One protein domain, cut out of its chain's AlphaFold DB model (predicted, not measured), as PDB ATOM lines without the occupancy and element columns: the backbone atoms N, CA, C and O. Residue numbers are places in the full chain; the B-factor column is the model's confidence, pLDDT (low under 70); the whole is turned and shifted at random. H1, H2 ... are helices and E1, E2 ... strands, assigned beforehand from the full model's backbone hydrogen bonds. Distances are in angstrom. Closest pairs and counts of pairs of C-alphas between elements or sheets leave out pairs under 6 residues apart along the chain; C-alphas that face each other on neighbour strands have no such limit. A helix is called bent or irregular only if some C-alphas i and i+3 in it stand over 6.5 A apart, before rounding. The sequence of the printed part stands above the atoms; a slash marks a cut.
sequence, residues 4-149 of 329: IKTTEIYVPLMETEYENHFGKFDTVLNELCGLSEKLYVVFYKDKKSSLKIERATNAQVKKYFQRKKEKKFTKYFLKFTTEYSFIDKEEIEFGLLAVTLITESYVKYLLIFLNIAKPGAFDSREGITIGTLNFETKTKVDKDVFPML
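What this domain is: This is residues 4 to 149 of the 329 residues of the protein "HEPN_Apea domain-containing protein" of mine drainage metagenome (UniProt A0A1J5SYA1). A twisted antiparallel sheet of seven strands curls round one long helix, H3, which packs on one face of it; two short helices, H1 and H2, lie on the opposite face. E1 runs through the middle of the sheet, with E4 on one side of it and E6 and the short E5 on the other; E3 and then E2 continue the sheet beyond E4, and E7 continues it beyond E6. The printed part has 146 residues, with three named helices and seven named strands in the order E1 H1 E2 E3 H2 E4 H3 E5 E6 E7, and its class is mixed, helices and strands. The whole is compact, with a radius of gyration of the C-alphas of 15.9 A and spans of 51 by 35 by 21 A.

How they stand to each other: Begin at E1, residues 4 to 15, the one strand with three neighbours in this branched sheet. H1, residues 25 to 33, is on the sheet at a height of 7.9 A but over none of its strands; look for its closest approach to E3, residues 48 to 55, at the C-alphas of Cys 33 and Ile 53, 5.1 A apart. E2, residues 39 to 42, and E3 form a hairpin, and there you find N 41 and O 49 within hydrogen-bond range at 2.8 A. H2, residues 58 to 64, is on the same face as H1, at a height of 9.7 A over the sheet. It only just lies over E1 and over E4, residues 76 to 86, with 3 of its C-alphas on each, and runs across the strands, only just, at 63 degrees to E1 on the local plane. E4 is antiparallel to E1 at 164 degrees, with N 5 and O 84 at 2.8 A, and antiparallel to E3 at 157 degrees, with N 52 and O 81 at 2.9 A. H3, residues 89 to 117, is on the opposite face from H1 and H2, and its closest C-alphas to E1 are those of Thr 7 and Thr 100, 6.1 A apart. E5, residues 122 to 124, is antiparallel to E1, with N 14 and O 123 at 2.8 A. E5 runs on into E6, residues 127 to 135, at 62 degrees, and E6 is antiparallel to E1, with N 6 and O 132 at 2.9 A. E6 and E7, residues 138 to 146, form a hairpin, with N 129 and O 144 at 2.9 A. In H1 every O i to N i+4 pair is within hydrogen-bond range; in H2 it is 2 of 3 and in H3 22 of 25.

Where its parts are: Find C-alpha 4 at (173.732, 265.583, 243.250); from there E1 runs 35.0 A to C-alpha 15. H1 and E2 follow, then E3 takes you 22.8 A from C-alpha 48 to C-alpha 55. After H2, E4 covers 32.7 A from C-alpha 76 to C-alpha 86. Find C-alpha 89 at (170.502, 277.129, 238.804), where H3 begins its 40.9 A; it is irregular, with C-alphas 94 and 97 7.4 A apart, and has a kink of 47 degrees near residue 96. Past the three residues of E5, E6 runs 26.2 A and E7 25.1 A, ending at C-alpha 146 at (169.402, 252.579, 226.585).

The domain as a whole: The two C-alphas farthest apart are those of His 21 and Thr 137, at 52.1 A. The printed part has no cut, and its one long link is that from H2 to E4, with 11 residues between them. The mean pLDDT of the printed part is 84.8; look for values under 70 at residues 19 to 20, 22, 67 to 73 and 93.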
ATOM      1  N   ILE A   4     172.943 266.711 243.750       84.00
ATOM      2  CA  ILE A   4     173.732 265.583 243.250       84.00
ATOM      3  C   ILE A   4     172.860 264.786 242.292       84.00
ATOM      4  O   ILE A   4     171.764 264.345 242.647       84.00
ATOM      5  N   LYS A   5     173.362 264.594 241.078       82.62
ATOM      6  CA  LYS A   5     172.795 263.674 240.108       82.62
ATOM      7  C   LYS A   5     173.690 262.459 239.966       82.62
ATOM      8  O   LYS A   5     174.893 262.592 239.773       82.62
ATOM      9  N   THR A   6     173.062 261.296 239.952       89.50
ATOM     10  CA  THR A   6     173.692 260.037 239.575       89.50
ATOM     11  C   THR A   6     173.014 259.525 238.312       89.50
ATOM     12  O   THR A   6     171.789 259.417 238.270       89.50
ATOM     13  N   THR A   7     173.792 259.209 237.283       91.38
ATOM     14  CA  THR A   7     173.314 258.476 236.105       91.38
ATOM     15  C   THR A   7     173.854 257.057 236.191       91.38
ATOM     16  O   THR A   7     175.069 256.872 236.240       91.38
ATOM     17  N   GLU A   8     172.964 256.068 236.209       94.06
ATOM     18  CA  GLU A   8     173.312 254.651 236.125       94.06
ATOM     19  C   GLU A   8     172.829 254.084 234.788       94.06
ATOM     20  O   GLU A   8     171.645 254.185 234.476       94.06
ATOM     21  N   ILE A   9     173.707 253.456 234.009       93.44
ATOM     22  CA  ILE A   9     173.343 252.778 232.758       93.44
ATOM     23  C   ILE A   9     173.632 251.293 232.920       93.44
ATOM     24  O   ILE A   9     174.755 250.906 233.239       93.44
ATOM     25  N   TYR A  10     172.616 250.463 232.705       93.25
ATOM     26  CA  TYR A  10     172.702 249.011 232.765       93.25
ATOM     27  C   TYR A  10     172.663 248.454 231.348       93.25
ATOM     28  O   TYR A  10     171.609 248.466 230.711       93.25
ATOM     29  N   VAL A  11     173.798 247.945 230.876       92.12
ATOM     30  CA  VAL A  11     173.946 247.379 229.532       92.12
ATOM     31  C   VAL A  11     173.992 245.851 229.628       92.12
ATOM     32  O   VAL A  11     174.944 245.309 230.200       92.12
ATOM     33  N   PRO A  12     172.984 245.134 229.103       90.69
ATOM     34  CA  PRO A  12     173.033 243.687 228.965       90.69
ATOM     35  C   PRO A  12     174.054 243.291 227.896       90.69
ATOM     36  O   PRO A  12     174.010 243.799 226.775       90.69
ATOM     37  N   LEU A  13     174.924 242.337 228.230       89.94
ATOM     38  CA  LEU A  13     175.944 241.809 227.327       89.94
ATOM     39  C   LEU A  13     175.734 240.325 227.038       89.94
ATOM     40  O   LEU A  13     175.441 239.531 227.936       89.94
ATOM     41  N   MET A  14     175.929 239.954 225.780       87.00
ATOM     42  CA  MET A  14     175.914 238.573 225.322       87.00
ATOM     43  C   MET A  14     177.326 238.097 225.015       87.00
ATOM     44  O   MET A  14     178.077 238.780 224.318       87.00
ATOM     45  N   GLU A  15     177.643 236.899 225.500       84.88
ATOM     46  CA  GLU A  15     178.745 236.106 224.962       84.88
ATOM     47  C   GLU A  15     178.449 235.798 223.490       84.88
ATOM     48  O   GLU A  15     177.303 235.514 223.122       84.88
ATOM     49  N   THR A  16     179.479 235.848 222.653       82.56
ATOM     50  CA  THR A  16     179.401 235.376 221.270       82.56
ATOM     51  C   THR A  16     180.149 234.050 221.156       82.56
ATOM     52  O   THR A  16     180.999 233.719 221.982       82.56
ATOM     53  N   GLU A  17     179.903 233.305 220.081       79.31
ATOM     54  CA  GLU A  17     180.631 232.062 219.781       79.31
ATOM     55  C   GLU A  17     182.145 232.285 219.534       79.31
ATOM     56  O   GLU A  17     182.914 231.329 219.424       79.31
ATOM     57  N   TYR A  18     182.592 233.546 219.477       70.62
ATOM     58  CA  TYR A  18     183.955 233.962 219.147       70.62
ATOM     59  C   TYR A  18     184.834 234.305 220.349       70.62
ATOM     60  O   TYR A  18     186.001 234.647 220.154       70.62
ATOM     61  N   GLU A  19     184.343 234.147 221.581       62.94
ATOM     62  CA  GLU A  19     185.123 234.419 222.799       62.94
ATOM     63  C   GLU A  19     186.457 233.652 222.869       62.94
ATOM     64  O   GLU A  19     187.419 234.095 223.491       62.94
ATOM     65  N   ASN A  20     186.556 232.506 222.192       64.25
ATOM     66  CA  ASN A  20     187.780 231.707 222.182       64.25
ATOM     67  C   ASN A  20     188.855 232.243 221.223       64.25
ATOM     68  O   ASN A  20     190.004 231.819 221.320       64.25
ATOM     69  N   HIS A  21     188.504 233.151 220.304       71.00
ATOM     70  CA  HIS A  21     189.414 233.660 219.274       71.00
ATOM     71  C   HIS A  21     190.000 235.037 219.599       71.00
ATOM     72  O   HIS A  21     191.128 235.304 219.190       71.00
ATOM     73  N   PHE A  22     189.248 235.895 220.301       69.81
ATOM     74  CA  PHE A  22     189.612 237.303 220.535       69.81
ATOM     75  C   PHE A  22     189.545 237.719 222.014       69.81
ATOM     76  O   PHE A  22     189.277 238.878 222.343       69.81
ATOM     77  N   GLY A  23     189.814 236.761 222.902       71.44
ATOM     78  CA  GLY A  23     189.887 236.949 224.344       71.44
ATOM     79  C   GLY A  23     188.620 236.471 225.041       71.44
ATOM     80  O   GLY A  23     187.503 236.784 224.629       71.44
ATOM     81  N   LYS A  24     188.803 235.728 226.139       85.44
ATOM     82  CA  LYS A  24     187.682 235.220 226.936       85.44
ATOM     83  C   LYS A  24     186.815 236.389 227.384       85.44
ATOM     84  O   LYS A  24     187.338 237.362 227.933       85.44
ATOM     85  N   PHE A  25     185.503 236.258 227.210       88.50
ATOM     86  CA  PHE A  25     184.522 237.287 227.546       88.50
ATOM     87  C   PHE A  25     184.756 237.877 228.950       88.50
ATOM     88  O   PHE A  25     184.867 239.091 229.120       88.50
ATOM     89  N   ASP A  26     184.969 237.020 229.953       90.44
ATOM     90  CA  ASP A  26     185.261 237.439 231.327       90.44
ATOM     91  C   ASP A  26     186.537 238.276 231.479       90.44
ATOM     92  O   ASP A  26     186.575 239.198 232.299       90.44
ATOM     93  N   THR A  27     187.581 237.967 230.708       91.81
ATOM     94  CA  THR A  27     188.839 238.719 230.714       91.81
ATOM     95  C   THR A  27     188.609 240.126 230.175       91.81
ATOM     96  O   THR A  27     188.986 241.087 230.840       91.81
ATOM     97  N   VAL A  28     187.895 240.255 229.052       92.38
ATOM     98  CA  VAL A  28     187.532 241.555 228.463       92.38
ATOM     99  C   VAL A  28     186.705 242.389 229.444       92.38
ATOM    100  O   VAL A  28     186.998 243.566 229.659       92.38
ATOM    101  N   LEU A  29     185.719 241.780 230.114       93.06
ATOM    102  CA  LEU A  29     184.921 242.476 231.126       93.06
ATOM    103  C   LEU A  29     185.747 242.923 232.334       93.06
ATOM    104  O   LEU A  29     185.509 244.005 232.870       93.06
ATOM    105  N   ASN A  30     186.692 242.098 232.788       95.00
ATOM    106  CA  ASN A  30     187.553 242.433 233.921       95.00
ATOM    107  C   ASN A  30     188.516 243.568 233.579       95.00
ATOM    108  O   ASN A  30     188.681 244.477 234.389       95.00
ATOM    109  N   GLU A  31     189.109 243.547 232.385       94.94
ATOM    110  CA  GLU A  31     189.943 244.644 231.892       94.94
ATOM    111  C   GLU A  31     189.148 245.952 231.824       94.94
ATOM    112  O   GLU A  31     189.603 246.969 232.346       94.94
ATOM    113  N   LEU A  32     187.929 245.915 231.275       94.00
ATOM    114  CA  LEU A  32     187.044 247.077 231.203       94.00
ATOM    115  C   LEU A  32     186.639 247.595 232.591       94.00
ATOM    116  O   LEU A  32     186.695 248.797 232.836       94.00
ATOM    117  N   CYS A  33     186.278 246.715 233.528       95.81
ATOM    118  CA  CYS A  33     186.018 247.122 234.915       95.81
ATOM    119  C   CYS A  33     187.283 247.697 235.577       95.81
ATOM    120  O   CYS A  33     187.194 248.614 236.387       95.81
ATOM    121  N   GLY A  34     188.471 247.221 235.198       95.94
ATOM    122  CA  GLY A  34     189.761 247.764 235.632       95.94
ATOM    123  C   GLY A  34     190.071 249.176 235.112       95.94
ATOM    124  O   GLY A  34     191.029 249.800 235.588       95.94
ATOM    125  N   LEU A  35     189.278 249.691 234.164       94.38
ATOM    126  CA  LEU A  35     189.287 251.093 233.731       94.38
ATOM    127  C   LEU A  35     188.405 251.997 234.598       94.38
ATOM    128  O   LEU A  35     188.469 253.218 234.454       94.38
ATOM    129  N   SER A  36     187.593 251.426 235.491       94.00
ATOM    130  CA  SER A  36     186.744 252.192 236.403       94.00
ATOM    131  C   SER A  36     187.557 253.273 237.117       94.00
ATOM    132  O   SER A  36     188.681 253.023 237.550       94.00
ATOM    133  N   GLU A  37     186.989 254.478 237.212       88.19
ATOM    134  CA  GLU A  37     187.594 255.665 237.846       88.19
ATOM    135  C   GLU A  37     188.830 256.246 237.130       88.19
ATOM    136  O   GLU A  37     189.286 257.334 237.478       88.19
ATOM    137  N   LYS A  38     189.344 255.586 236.083       91.88
ATOM    138  CA  LYS A  38     190.370 256.149 235.183       91.88
ATOM    139  C   LYS A  38     189.756 256.913 234.012       91.88
ATOM    140  O   LYS A  38     190.449 257.684 233.356       91.88
ATOM    141  N   LEU A  39     188.471 256.680 233.759       92.94
ATOM    142  CA  LEU A  39     187.694 257.314 232.704       92.94
ATOM    143  C   LEU A  39     186.944 258.519 233.249       92.94
ATOM    144  O   LEU A  39     186.402 258.474 234.357       92.94
ATOM    145  N   TYR A  40     186.862 259.568 232.438       92.62
ATOM    146  CA  TYR A  40     186.172 260.796 232.793       92.62
ATOM    147  C   TYR A  40     185.211 261.202 231.687       92.62
ATOM    148  O   TYR A  40     185.601 261.325 230.530       92.62
ATOM    149  N   VAL A  41     183.970 261.479 232.069       89.81
ATOM    150  CA  VAL A  41     182.993 262.114 231.189       89.81
ATOM    151  C   VAL A  41     183.142 263.624 231.346       89.81
ATOM    152  O   VAL A  41     183.090 264.144 232.466       89.81
ATOM    153  N   VAL A  42     183.373 264.320 230.233       88.50
ATOM    154  CA  VAL A  42     183.489 265.783 230.193       88.50
ATOM    155  C   VAL A  42     182.111 266.382 229.920       88.50
ATOM    156  O   VAL A  42     181.453 266.044 228.939       88.50
ATOM    157  N   PHE A  43     181.677 267.272 230.803       85.31
ATOM    158  CA  PHE A  43     180.414 267.998 230.738       85.31
ATOM    159  C   PHE A  43     180.660 269.491 230.475       85.31
ATOM    160  O   PHE A  43     181.781 269.929 230.222       85.31
ATOM    161  N   TYR A  44     179.589 270.283 230.544       78.88
ATOM    162  CA  TYR A  44     179.604 271.736 230.370       78.88
ATOM    163  C   TYR A  44     180.725 272.433 231.160       78.88
ATOM    164  O   TYR A  44     180.953 272.121 232.331       78.88
ATOM    165  N   LYS A  45     181.391 273.404 230.512       81.31
ATOM    166  CA  LYS A  45     182.538 274.162 231.053       81.31
ATOM    167  C   LYS A  45     183.691 273.258 231.527       81.31
ATOM    168  O   LYS A  45     184.253 273.484 232.596       81.31
ATOM    169  N   ASP A  46     183.993 272.208 230.762       82.50
ATOM    170  CA  ASP A  46     185.101 271.267 230.997       82.50
ATOM    171  C   ASP A  46     185.062 270.536 232.350       82.50
ATOM    172  O   ASP A  46     186.060 269.964 232.804       82.50
ATOM    173  N   LYS A  47     183.899 270.514 233.012       86.50
ATOM    174  CA  LYS A  47     183.723 269.784 234.268       86.50
ATOM    175  C   LYS A  47     183.773 268.289 234.002       86.50
ATOM    176  O   LYS A  47     183.043 267.772 233.164       86.50
ATOM    177  N   LYS A  48     184.608 267.580 234.756       91.00
ATOM    178  CA  LYS A  48     184.798 266.135 234.618       91.00
ATOM    179  C   LYS A  48     184.095 265.393 235.743       91.00
ATOM    180  O   LYS A  48     184.155 265.825 236.892       91.00
ATOM    181  N   SER A  49     183.488 264.258 235.422       92.38
ATOM    182  CA  SER A  49     183.111 263.259 236.422       92.38
ATOM    183  C   SER A  49     183.727 261.917 236.080       92.38
ATOM    184  O   SER A  49     183.783 261.539 234.910       92.38
ATOM    185  N   SER A  50     184.191 261.206 237.101       94.62
ATOM    186  CA  SER A  50     184.678 259.843 236.959       94.62
ATOM    187  C   SER A  50     183.547 258.913 236.528       94.62
ATOM    188  O   SER A  50     182.469 258.916 237.128       94.62
ATOM    189  N   LEU A  51     183.823 258.063 235.545       95.69
ATOM    190  CA  LEU A  51     182.944 256.969 235.167       95.69
ATOM    191  C   LEU A  51     183.350 255.707 235.929       95.69
ATOM    192  O   LEU A  51     184.451 255.176 235.756       95.69
ATOM    193  N   LYS A  52     182.441 255.204 236.760       97.19
ATOM    194  CA  LYS A  52     182.596 253.914 237.427       97.19
ATOM    195  C   LYS A  52     182.004 252.812 236.557       97.19
ATOM    196  O   LYS A  52     180.872 252.947 236.091       97.19
ATOM    197  N   ILE A  53     182.739 251.717 236.375       96.69
ATOM    198  CA  ILE A  53     182.290 250.546 235.611       96.69
ATOM    199  C   ILE A  53     182.335 249.323 236.518       96.69
ATOM    200  O   ILE A  53     183.379 248.986 237.069       96.69
ATOM    201  N   GLU A  54     181.202 248.645 236.673       96.88
ATOM    202  CA  GLU A  54     181.103 247.446 237.503       96.88
ATOM    203  C   GLU A  54     180.194 246.388 236.872       96.88
ATOM    204  O   GLU A  54     179.271 246.695 236.117       96.88
ATOM    205  N   ARG A  55     180.428 245.115 237.200       95.88
ATOM    206  CA  ARG A  55     179.487 244.041 236.862       95.88
ATOM    207  C   ARG A  55     178.230 244.211 237.717       95.88
ATOM    208  O   ARG A  55     178.313 244.218 238.945       95.88
ATOM    209  N   ALA A  56     177.062 244.327 237.092       93.75
ATOM    210  CA  ALA A  56     175.812 244.449 237.828       93.75
ATOM    211  C   ALA A  56     175.391 243.093 238.409       93.75
ATOM    212  O   ALA A  56     175.431 242.055 237.749       93.75
ATOM    213  N   THR A  57     174.925 243.104 239.653       90.81
ATOM    214  CA  THR A  57     174.377 241.912 240.298       90.81
ATOM    215  C   THR A  57     172.980 241.593 239.768       90.81
ATOM    216  O   THR A  57     172.186 242.479 239.438       90.81
ATOM    217  N   ASN A  58     172.608 240.312 239.808       83.69
ATOM    218  CA  ASN A  58     171.249 239.874 239.481       83.69
ATOM    219  C   ASN A  58     170.167 240.598 240.302       83.69
ATOM    220  O   ASN A  58     169.054 240.785 239.816       83.69
ATOM    221  N   ALA A  59     170.462 240.995 241.544       87.44
ATOM    222  CA  ALA A  59     169.529 241.739 242.388       87.44
ATOM    223  C   ALA A  59     169.280 243.161 241.853       87.44
ATOM    224  O   ALA A  59     168.124 243.567 241.735       87.44
ATOM    225  N   GLN A  60     170.343 243.877 241.464       88.06
ATOM    226  CA  GLN A  60     170.246 245.211 240.856       88.06
ATOM    227  C   GLN A  60     169.455 245.162 239.546       88.06
ATOM    228  O   GLN A  60     168.509 245.923 239.365       88.06
ATOM    229  N   VAL A  61     169.768 244.202 238.674       85.25
ATOM    230  CA  VAL A  61     169.084 244.025 237.385       85.25
ATOM    231  C   VAL A  61     167.606 243.676 237.586       85.25
ATOM    232  O   VAL A  61     166.735 244.281 236.967       85.25
ATOM    233  N   LYS A  62     167.273 242.751 238.502       84.56
ATOM    234  CA  LYS A  62     165.878 242.338 238.770       84.56
ATOM    235  C   LYS A  62     164.968 243.494 239.189       84.56
ATOM    236  O   LYS A  62     163.769 243.416 238.922       84.56
ATOM    237  N   LYS A  63     165.514 244.530 239.834       85.12
ATOM    238  CA  LYS A  63     164.766 245.727 240.246       85.12
ATOM    239  C   LYS A  63     164.210 246.503 239.045       85.12
ATOM    240  O   LYS A  63     163.142 247.107 239.152       85.12
ATOM    241  N   TYR A  64     164.919 246.477 237.917       81.00
ATOM    242  CA  TYR A  64     164.629 247.319 236.756       81.00
ATOM    243  C   TYR A  64     164.118 246.518 235.551       81.00
ATOM    244  O   TYR A  64     163.165 246.940 234.904       81.00
ATOM    245  N   PHE A  65     164.635 245.307 235.334       77.62
ATOM    246  CA  PHE A  65     164.208 244.394 234.275       77.62
ATOM    247  C   PHE A  65     163.106 243.451 234.794       77.62
ATOM    248  O   PHE A  65     163.345 242.323 235.250       77.62
ATOM    249  N   GLN A  66     161.862 243.944 234.788       70.19
ATOM    250  CA  GLN A  66     160.691 243.211 235.296       70.19
ATOM    251  C   GLN A  66     160.129 242.188 234.293       70.19
ATOM    252  O   GLN A  66     159.441 241.242 234.692       70.19
ATOM    253  N   ARG A  67     160.455 242.300 232.998       64.38
ATOM    254  CA  ARG A  67     159.970 241.374 231.964       64.38
ATOM    255  C   ARG A  67     160.667 240.012 232.075       64.38
ATOM    256  O   ARG A  67     161.866 239.874 231.863       64.38
ATOM    257  N   LYS A  68     159.894 238.953 232.362       54.94
ATOM    258  CA  LYS A  68     160.388 237.557 232.443       54.94
ATOM    259  C   LYS A  68     161.090 237.067 231.161       54.94
ATOM    260  O   LYS A  68     161.888 236.140 231.255       54.94
ATOM    261  N   LYS A  69     160.789 237.643 229.987       55.72
ATOM    262  CA  LYS A  69     161.345 237.205 228.691       55.72
ATOM    263  C   LYS A  69     162.806 237.624 228.476       55.72
ATOM    264  O   LYS A  69     163.565 236.827 227.941       55.72
ATOM    265  N   GLU A  70     163.220 238.799 228.949       53.44
ATOM    266  CA  GLU A  70     164.594 239.306 228.776       53.44
ATOM    267  C   GLU A  70     165.616 238.521 229.617       53.44
ATOM    268  O   GLU A  70     166.730 238.262 229.174       53.44
ATOM    269  N   LYS A  71     165.198 238.009 230.785       54.22
ATOM    270  CA  LYS A  71     166.049 237.215 231.696       54.22
ATOM    271  C   LYS A  71     166.579 235.909 231.106       54.22
ATOM    272  O   LYS A  71     167.520 235.350 231.657       54.22
ATOM    273  N   LYS A  72     165.965 235.382 230.043       57.75
ATOM    274  CA  LYS A  72     166.395 234.104 229.459       57.75
ATOM    275  C   LYS A  72     167.652 234.222 228.602       57.75
ATOM    276  O   LYS A  72     168.277 233.199 228.354       57.75
ATOM    277  N   PHE A  73     168.008 235.425 228.153       58.69
ATOM    278  CA  PHE A  73     168.997 235.582 227.087       58.69
ATOM    279  C   PHE A  73     170.281 236.295 227.498       58.69
ATOM    280  O   PHE A  73     171.250 236.230 226.750       58.69
ATOM    281  N   THR A  74     170.324 236.923 228.675       71.06
ATOM    282  CA  THR A  74     171.502 237.685 229.094       71.06
ATOM    283  C   THR A  74     171.919 237.304 230.509       71.06
ATOM    284  O   THR A  74     171.171 237.519 231.465       71.06
ATOM    285  N   LYS A  75     173.120 236.729 230.645       81.19
ATOM    286  CA  LYS A  75     173.723 236.373 231.941       81.19
ATOM    287  C   LYS A  75     174.500 237.531 232.570       81.19
ATOM    288  O   LYS A  75     174.648 237.557 233.790       81.19
ATOM    289  N   TYR A  76     174.972 238.477 231.758       89.69
ATOM    290  CA  TYR A  76     175.909 239.514 232.179       89.69
ATOM    291  C   TYR A  76     175.360 240.906 231.922       89.69
ATOM    292  O   TYR A  76     174.723 241.172 230.905       89.69
ATOM    293  N   PHE A  77     175.634 241.798 232.863       92.56
ATOM    294  CA  PHE A  77     175.252 243.197 232.794       92.56
ATOM    295  C   PHE A  77     176.431 244.034 233.264       92.56
ATOM    296  O   PHE A  77     177.005 243.754 234.319       92.56
ATOM    297  N   LEU A  78     176.761 245.073 232.507       94.81
ATOM    298  CA  LEU A  78     177.628 246.138 232.989       94.81
ATOM    299  C   LEU A  78     176.776 247.275 233.523       94.81
ATOM    300  O   LEU A  78     175.754 247.631 232.939       94.81
ATOM    301  N   LYS A  79     177.216 247.836 234.641       95.81
ATOM    302  CA  LYS A  79     176.683 249.054 235.221       95.81
ATOM    303  C   LYS A  79     177.729 250.148 235.071       95.81
ATOM    304  O   LYS A  79     178.830 250.041 235.609       95.81
ATOM    305  N   PHE A  80     177.346 251.210 234.386       96.38
ATOM    306  CA  PHE A  80     178.107 252.443 234.278       96.38
ATOM    307  C   PHE A  80     177.484 253.463 235.220       96.38
ATOM    308  O   PHE A  80     176.277 253.673 235.167       96.38
ATOM    309  N   THR A  81     178.275 254.071 236.099       95.94
ATOM    310  CA  THR A  81     177.788 255.077 237.051       95.94
ATOM    311  C   THR A  81     178.594 256.354 236.901       95.94
ATOM    312  O   THR A  81     179.820 256.311 236.941       95.94
ATOM    313  N   THR A  82     177.904 257.480 236.755       94.81
ATOM    314  CA  THR A  82     178.517 258.813 236.781       94.81
ATOM    315  C   THR A  82     177.811 259.673 237.816       94.81
ATOM    316  O   THR A  82     176.579 259.690 237.865       94.81
ATOM    317  N   GLU A  83     178.577 260.395 238.633       92.69
ATOM    318  CA  GLU A  83     178.049 261.294 239.661       92.69
ATOM    319  C   GLU A  83     178.436 262.740 239.371       92.69
ATOM    320  O   GLU A  83     179.607 263.071 239.211       92.69
ATOM    321  N   TYR A  84     177.456 263.629 239.316       88.75
ATOM    322  CA  TYR A  84     177.676 265.027 238.993       88.75
ATOM    323  C   TYR A  84     177.010 265.929 240.028       88.75
ATOM    324  O   TYR A  84     175.855 265.720 240.401       88.75
ATOM    325  N   SER A  85     177.730 266.953 240.488       87.25
ATOM    326  CA  SER A  85     177.196 267.955 241.411       87.25
ATOM    327  C   SER A  85     177.016 269.303 240.722       87.25
ATOM    328  O   SER A  85     177.988 269.869 240.219       87.25
ATOM    329  N   PHE A  86     175.797 269.831 240.772       81.50
ATOM    330  CA  PHE A  86     175.460 271.171 240.290       81.50
ATOM    331  C   PHE A  86     175.584 272.190 241.426       81.50
ATOM    332  O   PHE A  86     175.199 271.896 242.567       81.50
ATOM    333  N   ILE A  87     176.125 273.371 241.116       82.31
ATOM    334  CA  ILE A  87     176.346 274.448 242.100       82.31
ATOM    335  C   ILE A  87     175.350 275.599 241.905       82.31
ATOM    336  O   ILE A  87     174.910 276.187 242.895       82.31
ATOM    337  N   ASP A  88     174.949 275.886 240.666       82.19
ATOM    338  CA  ASP A  88     174.031 276.979 240.337       82.19
ATOM    339  C   ASP A  88     172.774 276.510 239.574       82.19
ATOM    340  O   ASP A  88     172.627 275.343 239.205       82.19
ATOM    341  N   LYS A  89     171.807 277.421 239.413       77.44
ATOM    342  CA  LYS A  89     170.502 277.129 238.804       77.44
ATOM    343  C   LYS A  89     170.594 276.907 237.289       77.44
ATOM    344  O   LYS A  89     169.882 276.046 236.779       77.44
ATOM    345  N   GLU A  90     171.459 277.643 236.593       77.19
ATOM    346  CA  GLU A  90     171.674 277.487 235.146       77.19
ATOM    347  C   GLU A  90     172.240 276.094 234.832       77.19
ATOM    348  O   GLU A  90     171.791 275.414 233.910       77.19
ATOM    349  N   GLU A  91     173.157 275.615 235.671       77.75
ATOM    350  CA  GLU A  91     173.699 274.263 235.631       77.75
ATOM    351  C   GLU A  91     172.635 273.193 235.876       77.75
ATOM    352  O   GLU A  91     172.696 272.131 235.263       77.75
ATOM    353  N   ILE A  92     171.649 273.449 236.741       72.25
ATOM    354  CA  ILE A  92     170.529 272.525 236.979       72.25
ATOM    355  C   ILE A  92     169.607 272.455 235.753       72.25
ATOM    356  O   ILE A  92     169.164 271.360 235.395       72.25
ATOM    357  N   GLU A  93     169.330 273.592 235.104       69.81
ATOM    358  CA  GLU A  93     168.493 273.669 233.897       69.81
ATOM    359  C   GLU A  93     169.158 272.987 232.692       69.81
ATOM    360  O   GLU A  93     168.508 272.209 231.995       69.81
ATOM    361  N   PHE A  94     170.468 273.179 232.500       70.81
ATOM    362  CA  PHE A  94     171.255 272.428 231.515       70.81
ATOM    363  C   PHE A  94     171.378 270.938 231.885       70.81
ATOM    364  O   PHE A  94     171.369 270.044 231.038       70.81
ATOM    365  N   GLY A  95     171.536 270.658 233.175       72.00
ATOM    366  CA  GLY A  95     172.346 269.545 233.643       72.00
ATOM    367  C   GLY A  95     171.695 268.180 233.681       72.00
ATOM    368  O   GLY A  95     172.398 267.178 233.726       72.00
ATOM    369  N   LEU A  96     170.368 268.074 233.670       72.31
ATOM    370  CA  LEU A  96     169.749 266.763 233.828       72.31
ATOM    371  C   LEU A  96     169.814 265.971 232.527       72.31
ATOM    372  O   LEU A  96     170.622 265.051 232.414       72.31
ATOM    373  N   LEU A  97     168.989 266.306 231.546       81.31
ATOM    374  CA  LEU A  97     168.936 265.536 230.309       81.31
ATOM    375  C   LEU A  97     170.312 265.482 229.621       81.31
ATOM    376  O   LEU A  97     170.739 264.407 229.210       81.31
ATOM    377  N   ALA A  98     171.059 266.592 229.621       86.12
ATOM    378  CA  ALA A  98     172.392 266.646 229.027       86.12
ATOM    379  C   ALA A  98     173.385 265.677 229.689       86.12
ATOM    380  O   ALA A  98     174.058 264.941 228.978       86.12
ATOM    381  N   VAL A  99     173.460 265.611 231.029       87.12
ATOM    382  CA  VAL A  99     174.375 264.665 231.703       87.12
ATOM    383  C   VAL A  99     174.019 263.224 231.359       87.12
ATOM    384  O   VAL A  99     174.921 262.420 231.136       87.12
ATOM    385  N   THR A 100     172.726 262.893 231.289       88.94
ATOM    386  CA  THR A 100     172.297 261.550 230.878       88.94
ATOM    387  C   THR A 100     172.749 261.256 229.449       88.94
ATOM    388  O   THR A 100     173.480 260.293 229.252       88.94
ATOM    389  N   LEU A 101     172.410 262.118 228.487       88.19
ATOM    390  CA  LEU A 101     172.740 261.923 227.072       88.19
ATOM    391  C   LEU A 101     174.253 261.861 226.820       88.19
ATOM    392  O   LEU A 101     174.713 261.006 226.073       88.19
ATOM    393  N   ILE A 102     175.045 262.719 227.469       90.00
ATOM    394  CA  ILE A 102     176.510 262.699 227.346       90.00
ATOM    395  C   ILE A 102     177.073 261.393 227.920       90.00
ATOM    396  O   ILE A 102     177.935 260.772 227.298       90.00
ATOM    397  N   THR A 103     176.566 260.944 229.074       91.44
ATOM    398  CA  THR A 103     176.987 259.666 229.673       91.44
ATOM    399  C   THR A 103     176.625 258.496 228.759       91.44
ATOM    400  O   THR A 103     177.450 257.614 228.545       91.44
ATOM    401  N   GLU A 104     175.424 258.495 228.176       91.88
ATOM    402  CA  GLU A 104     175.002 257.470 227.219       91.88
ATOM    403  C   GLU A 104     175.887 257.445 225.980       91.88
ATOM    404  O   GLU A 104     176.360 256.375 225.605       91.88
ATOM    405  N   SER A 105     176.161 258.601 225.372       90.69
ATOM    406  CA  SER A 105     177.076 258.704 224.232       90.69
ATOM    407  C   SER A 105     178.466 258.178 224.578       90.69
ATOM    408  O   SER A 105     179.054 257.449 223.782       90.69
ATOM    409  N   TYR A 106     178.965 258.469 225.784       92.44
ATOM    410  CA  TYR A 106     180.258 257.959 226.238       92.44
ATOM    411  C   TYR A 106     180.234 256.440 226.422       92.44
ATOM    412  O   TYR A 106     181.143 255.755 225.968       92.44
ATOM    413  N   VAL A 107     179.166 255.871 226.988       93.25
ATOM    414  CA  VAL A 107     179.013 254.410 227.078       93.25
ATOM    415  C   VAL A 107     178.921 253.762 225.695       93.25
ATOM    416  O   VAL A 107     179.573 252.747 225.466       93.25
ATOM    417  N   LYS A 108     178.175 254.341 224.745       92.12
ATOM    418  CA  LYS A 108     178.091 253.829 223.364       92.12
ATOM    419  C   LYS A 108     179.461 253.807 222.701       92.12
ATOM    420  O   LYS A 108     179.873 252.784 222.167       92.12
ATOM    421  N   TYR A 109     180.195 254.906 222.810       92.31
ATOM    422  CA  TYR A 109     181.578 255.000 222.368       92.31
ATOM    423  C   TYR A 109     182.474 253.938 223.011       92.31
ATOM    424  O   TYR A 109     183.248 253.290 222.304       92.31
ATOM    425  N   LEU A 110     182.319 253.698 224.323       92.94
ATOM    426  CA  LEU A 110     183.058 252.643 225.011       92.94
ATOM    427  C   LEU A 110     182.792 251.262 224.379       92.94
ATOM    428  O   LEU A 110     183.705 250.481 224.128       92.94
ATOM    429  N   LEU A 111     181.536 250.964 224.062       92.31
ATOM    430  CA  LEU A 111     181.153 249.693 223.444       92.31
ATOM    431  C   LEU A 111     181.651 249.572 221.991       92.31
ATOM    432  O   LEU A 111     182.036 248.478 221.565       92.31
ATOM    433  N   ILE A 112     181.703 250.685 221.252       92.38
ATOM    434  CA  ILE A 112     182.229 250.744 219.882       92.38
ATOM    435  C   ILE A 112     183.736 250.475 219.863       92.38
ATOM    436  O   ILE A 112     184.180 249.598 219.119       92.38
ATOM    437  N   PHE A 113     184.539 251.175 220.680       93.69
ATOM    438  CA  PHE A 113     185.994 250.961 220.657       93.69
ATOM    439  C   PHE A 113     186.352 249.543 221.104       93.69
ATOM    440  O   PHE A 113     187.291 248.953 220.573       93.69
ATOM    441  N   LEU A 114     185.607 248.964 222.050       93.75
ATOM    442  CA  LEU A 114     185.842 247.592 222.493       93.75
ATOM    443  C   LEU A 114     185.656 246.587 221.355       93.75
ATOM    444  O   LEU A 114     186.418 245.631 221.272       93.75
ATOM    445  N   ASN A 115     184.720 246.835 220.439       92.94
ATOM    446  CA  ASN A 115     184.537 246.021 219.238       92.94
ATOM    447  C   ASN A 115     185.628 246.236 218.171       92.94
ATOM    448  O   ASN A 115     185.732 245.446 217.236       92.94
ATOM    449  N   ILE A 116     186.474 247.257 218.317       95.75
ATOM    450  CA  ILE A 116     187.716 247.410 217.547       95.75
ATOM    451  C   ILE A 116     188.889 246.760 218.283       95.75
ATOM    452  O   ILE A 116     189.721 246.117 217.649       95.75
ATOM    453  N   ALA A 117     188.966 246.893 219.610       96.38
ATOM    454  CA  ALA A 117     190.045 246.323 220.414       96.38
ATOM    455  C   ALA A 117     189.971 244.791 220.484       96.38
ATOM    456  O   ALA A 117     190.978 244.102 220.331       96.38
ATOM    457  N   LYS A 118     188.769 244.263 220.713       95.38
ATOM    458  CA  LYS A 118     188.451 242.844 220.893       95.38
ATOM    459  C   LYS A 118     187.256 242.481 219.997       95.38
ATOM    460  O   LYS A 118     186.148 242.281 220.505       95.38
ATOM    461  N   PRO A 119     187.432 242.461 218.659       92.88
ATOM    462  CA  PRO A 119     186.318 242.292 217.733       92.88
ATOM    463  C   PRO A 119     185.498 241.043 218.036       92.88
ATOM    464  O   PRO A 119     186.040 239.948 218.164       92.88
ATOM    465  N   GLY A 120     184.184 241.225 218.166       88.50
ATOM    466  CA  GLY A 120     183.244 240.141 218.421       88.50
ATOM    467  C   GLY A 120     183.342 239.497 219.803       88.50
ATOM    468  O   GLY A 120     182.651 238.510 220.013       88.50
ATOM    469  N   ALA A 121     184.131 240.013 220.753       89.62
ATOM    470  CA  ALA A 121     184.210 239.430 222.098       89.62
ATOM    471  C   ALA A 121     182.864 239.460 222.842       89.62
ATOM    472  O   ALA A 121     182.590 238.587 223.660       89.62
ATOM    473  N   PHE A 122     182.016 240.446 222.549       87.62
ATOM    474  CA  PHE A 122     180.663 240.539 223.078       87.62
ATOM    475  C   PHE A 122     179.733 241.236 222.087       87.62
ATOM    476  O   PHE A 122     180.171 241.983 221.213       87.62
ATOM    477  N   ASP A 123     178.437 241.038 222.286       87.19
ATOM    478  CA  ASP A 123     177.389 241.864 221.693       87.19
ATOM    479  C   ASP A 123     176.560 242.505 222.815       87.19
ATOM    480  O   ASP A 123     176.585 242.050 223.965       87.19
ATOM    481  N   SER A 124     175.842 243.580 222.509       88.19
ATOM    482  CA  SER A 124     175.027 244.292 223.493       88.19
ATOM    483  C   SER A 124     173.557 244.300 223.097       88.19
ATOM    484  O   SER A 124     173.202 244.269 221.922       88.19
ATOM    485  N   ARG A 125     172.678 244.320 224.100       84.56
ATOM    486  CA  ARG A 125     171.231 244.452 223.901       84.56
ATOM    487  C   ARG A 125     170.725 245.788 224.420       84.56
ATOM    488  O   ARG A 125     171.449 246.517 225.090       84.56
ATOM    489  N   GLU A 126     169.455 246.061 224.133       84.94
ATOM    490  CA  GLU A 126     168.703 247.156 224.744       84.94
ATOM    491  C   GLU A 126     168.859 247.119 226.272       84.94
ATOM    492  O   GLU A 126     168.556 246.116 226.928       84.94
ATOM    493  N   GLY A 127     169.401 248.202 226.816       86.44
ATOM    494  CA  GLY A 127     169.649 248.379 228.235       86.44
ATOM    495  C   GLY A 127     168.662 249.338 228.882       86.44
ATOM    496  O   GLY A 127     167.638 249.709 228.316       86.44
ATOM    497  N   ILE A 128     168.982 249.757 230.103       87.12
ATOM    498  CA  ILE A 128     168.179 250.731 230.843       87.12
ATOM    499  C   ILE A 128     169.094 251.826 231.369       87.12
ATOM    500  O   ILE A 128     170.096 251.534 232.026       87.12
ATOM    501  N   THR A 129     168.696 253.073 231.156       88.50
ATOM    502  CA  THR A 129     169.298 254.244 231.787       88.50
ATOM    503  C   THR A 129     168.431 254.708 232.952       88.50
ATOM    504  O   THR A 129     167.207 254.793 232.857       88.50
ATOM    505  N   ILE A 130     169.062 255.010 234.083       87.12
ATOM    506  CA  ILE A 130     168.411 255.462 235.308       87.12
ATOM    507  C   ILE A 130     169.069 256.760 235.755       87.12
ATOM    508  O   ILE A 130     170.202 256.775 236.236       87.12
ATOM    509  N   GLY A 131     168.337 257.860 235.625       84.12
ATOM    510  CA  GLY A 131     168.735 259.148 236.176       84.12
ATOM    511  C   GLY A 131     168.168 259.312 237.581       84.12
ATOM    512  O   GLY A 131     166.955 259.333 237.756       84.12
ATOM    513  N   THR A 132     169.022 259.469 238.586       84.31
ATOM    514  CA  THR A 132     168.610 259.792 239.957       84.31
ATOM    515  C   THR A 132     169.045 261.205 240.302       84.31
ATOM    516  O   THR A 132     170.215 261.554 240.178       84.31
ATOM    517  N   LEU A 133     168.097 262.019 240.752       80.19
ATOM    518  CA  LEU A 133     168.335 263.375 241.219       80.19
ATOM    519  C   LEU A 133     168.044 263.456 242.708       80.19
ATOM    520  O   LEU A 133     166.898 263.271 243.122       80.19
ATOM    521  N   ASN A 134     169.071 263.752 243.495       81.38
ATOM    522  CA  ASN A 134     168.966 263.906 244.935       81.38
ATOM    523  C   ASN A 134     168.981 265.394 245.291       81.38
ATOM    524  O   ASN A 134     170.008 266.071 245.187       81.38
ATOM    525  N   PHE A 135     167.822 265.888 245.714       76.06
ATOM    526  CA  PHE A 135     167.693 267.134 246.460       76.06
ATOM    527  C   PHE A 135     167.808 266.829 247.953       76.06
ATOM    528  O   PHE A 135     167.454 265.732 248.381       76.06
ATOM    529  N   GLU A 136     168.201 267.819 248.759       77.62
ATOM    530  CA  GLU A 136     168.293 267.694 250.227       77.62
ATOM    531  C   GLU A 136     167.015 267.123 250.872       77.62
ATOM    532  O   GLU A 136     167.074 266.515 251.935       77.62
ATOM    533  N   THR A 137     165.858 267.274 250.219       72.31
ATOM    534  CA  THR A 137     164.550 266.870 250.751       72.31
ATOM    535  C   THR A 137     163.790 265.851 249.899       72.31
ATOM    536  O   THR A 137     162.760 265.348 250.349       72.31
ATOM    537  N   LYS A 138     164.228 265.555 248.665       78.75
ATOM    538  CA  LYS A 138     163.481 264.712 247.709       78.75
ATOM    539  C   LYS A 138     164.412 264.001 246.729       78.75
ATOM    540  O   LYS A 138     165.340 264.608 246.205       78.75
ATOM    541  N   THR A 139     164.083 262.759 246.383       81.25
ATOM    542  CA  THR A 139     164.733 262.024 245.291       81.25
ATOM    543  C   THR A 139     163.769 261.876 244.120       81.25
ATOM    544  O   THR A 139     162.651 261.389 244.295       81.25
ATOM    545  N   LYS A 140     164.194 262.275 242.918       81.75
ATOM    546  CA  LYS A 140     163.478 262.001 241.662       81.75
ATOM    547  C   LYS A 140     164.240 260.935 240.882       81.75
ATOM    548  O   LYS A 140     165.451 261.049 240.722       81.75
ATOM    549  N   VAL A 141     163.530 259.924 240.389       81.50
ATOM    550  CA  VAL A 141     164.093 258.873 239.534       81.50
ATOM    551  C   VAL A 141     163.419 258.948 238.175       81.50
ATOM    552  O   VAL A 141     162.192 258.945 238.101       81.50
ATOM    553  N   ASP A 142     164.229 259.007 237.130       81.88
ATOM    554  CA  ASP A 142     163.816 258.906 235.738       81.88
ATOM    555  C   ASP A 142     164.386 257.623 235.130       81.88
ATOM    556  O   ASP A 142     165.477 257.184 235.510       81.88
ATOM    557  N   LYS A 143     163.630 256.998 234.231       83.19
ATOM    558  CA  LYS A 143     164.007 255.737 233.591       83.19
ATOM    559  C   LYS A 143     163.788 255.856 232.099       83.19
ATOM    560  O   LYS A 143     162.668 256.127 231.678       83.19
ATOM    561  N   ASP A 144     164.831 255.551 231.346       82.31
ATOM    562  CA  ASP A 144     164.790 255.525 229.893       82.31
ATOM    563  C   ASP A 144     165.403 254.230 229.355       82.31
ATOM    564  O   ASP A 144     166.076 253.478 230.072       82.31
ATOM    565  N   VAL A 145     165.132 253.958 228.087       81.44
ATOM    566  CA  VAL A 145     165.712 252.850 227.343       81.44
ATOM    567  C   VAL A 145     167.099 253.258 226.871       81.44
ATOM    568  O   VAL A 145     167.255 254.222 226.126       81.44
ATOM    569  N   PHE A 146     168.113 252.483 227.257       77.81
ATOM    570  CA  PHE A 146     169.402 252.579 226.585       77.81
ATOM    571  C   PHE A 146     169.283 251.789 225.280       77.81
ATOM    572  O   PHE A 146     169.043 250.577 225.344       77.81
ATOM    573  N   PRO A 147     169.403 252.427 224.106       75.19
ATOM    574  CA  PRO A 147     169.146 251.745 222.851       75.19
ATOM    575  C   PRO A 147     170.116 250.582 222.667       75.19
ATOM    576  O   PRO A 147     171.252 250.595 223.151       75.19
ATOM    577  N   MET A 148     169.639 249.548 221.983       73.56
ATOM    578  CA  MET A 148     170.469 248.408 221.637       73.56
ATOM    579  C   MET A 148     171.619 248.860 220.733       73.56
ATOM    580  O   MET A 148     171.402 249.639 219.818       73.56
ATOM    581  N   LEU A 149     172.830 248.353 220.966       72.25
ATOM    582  CA  LEU A 149     173.936 248.487 220.014       72.25
ATOM    583  C   LEU A 149     174.234 247.105 219.441       72.25
ATOM    584  O   LEU A 149     175.298 246.526 219.682       72.25
TER     585      LEU A 149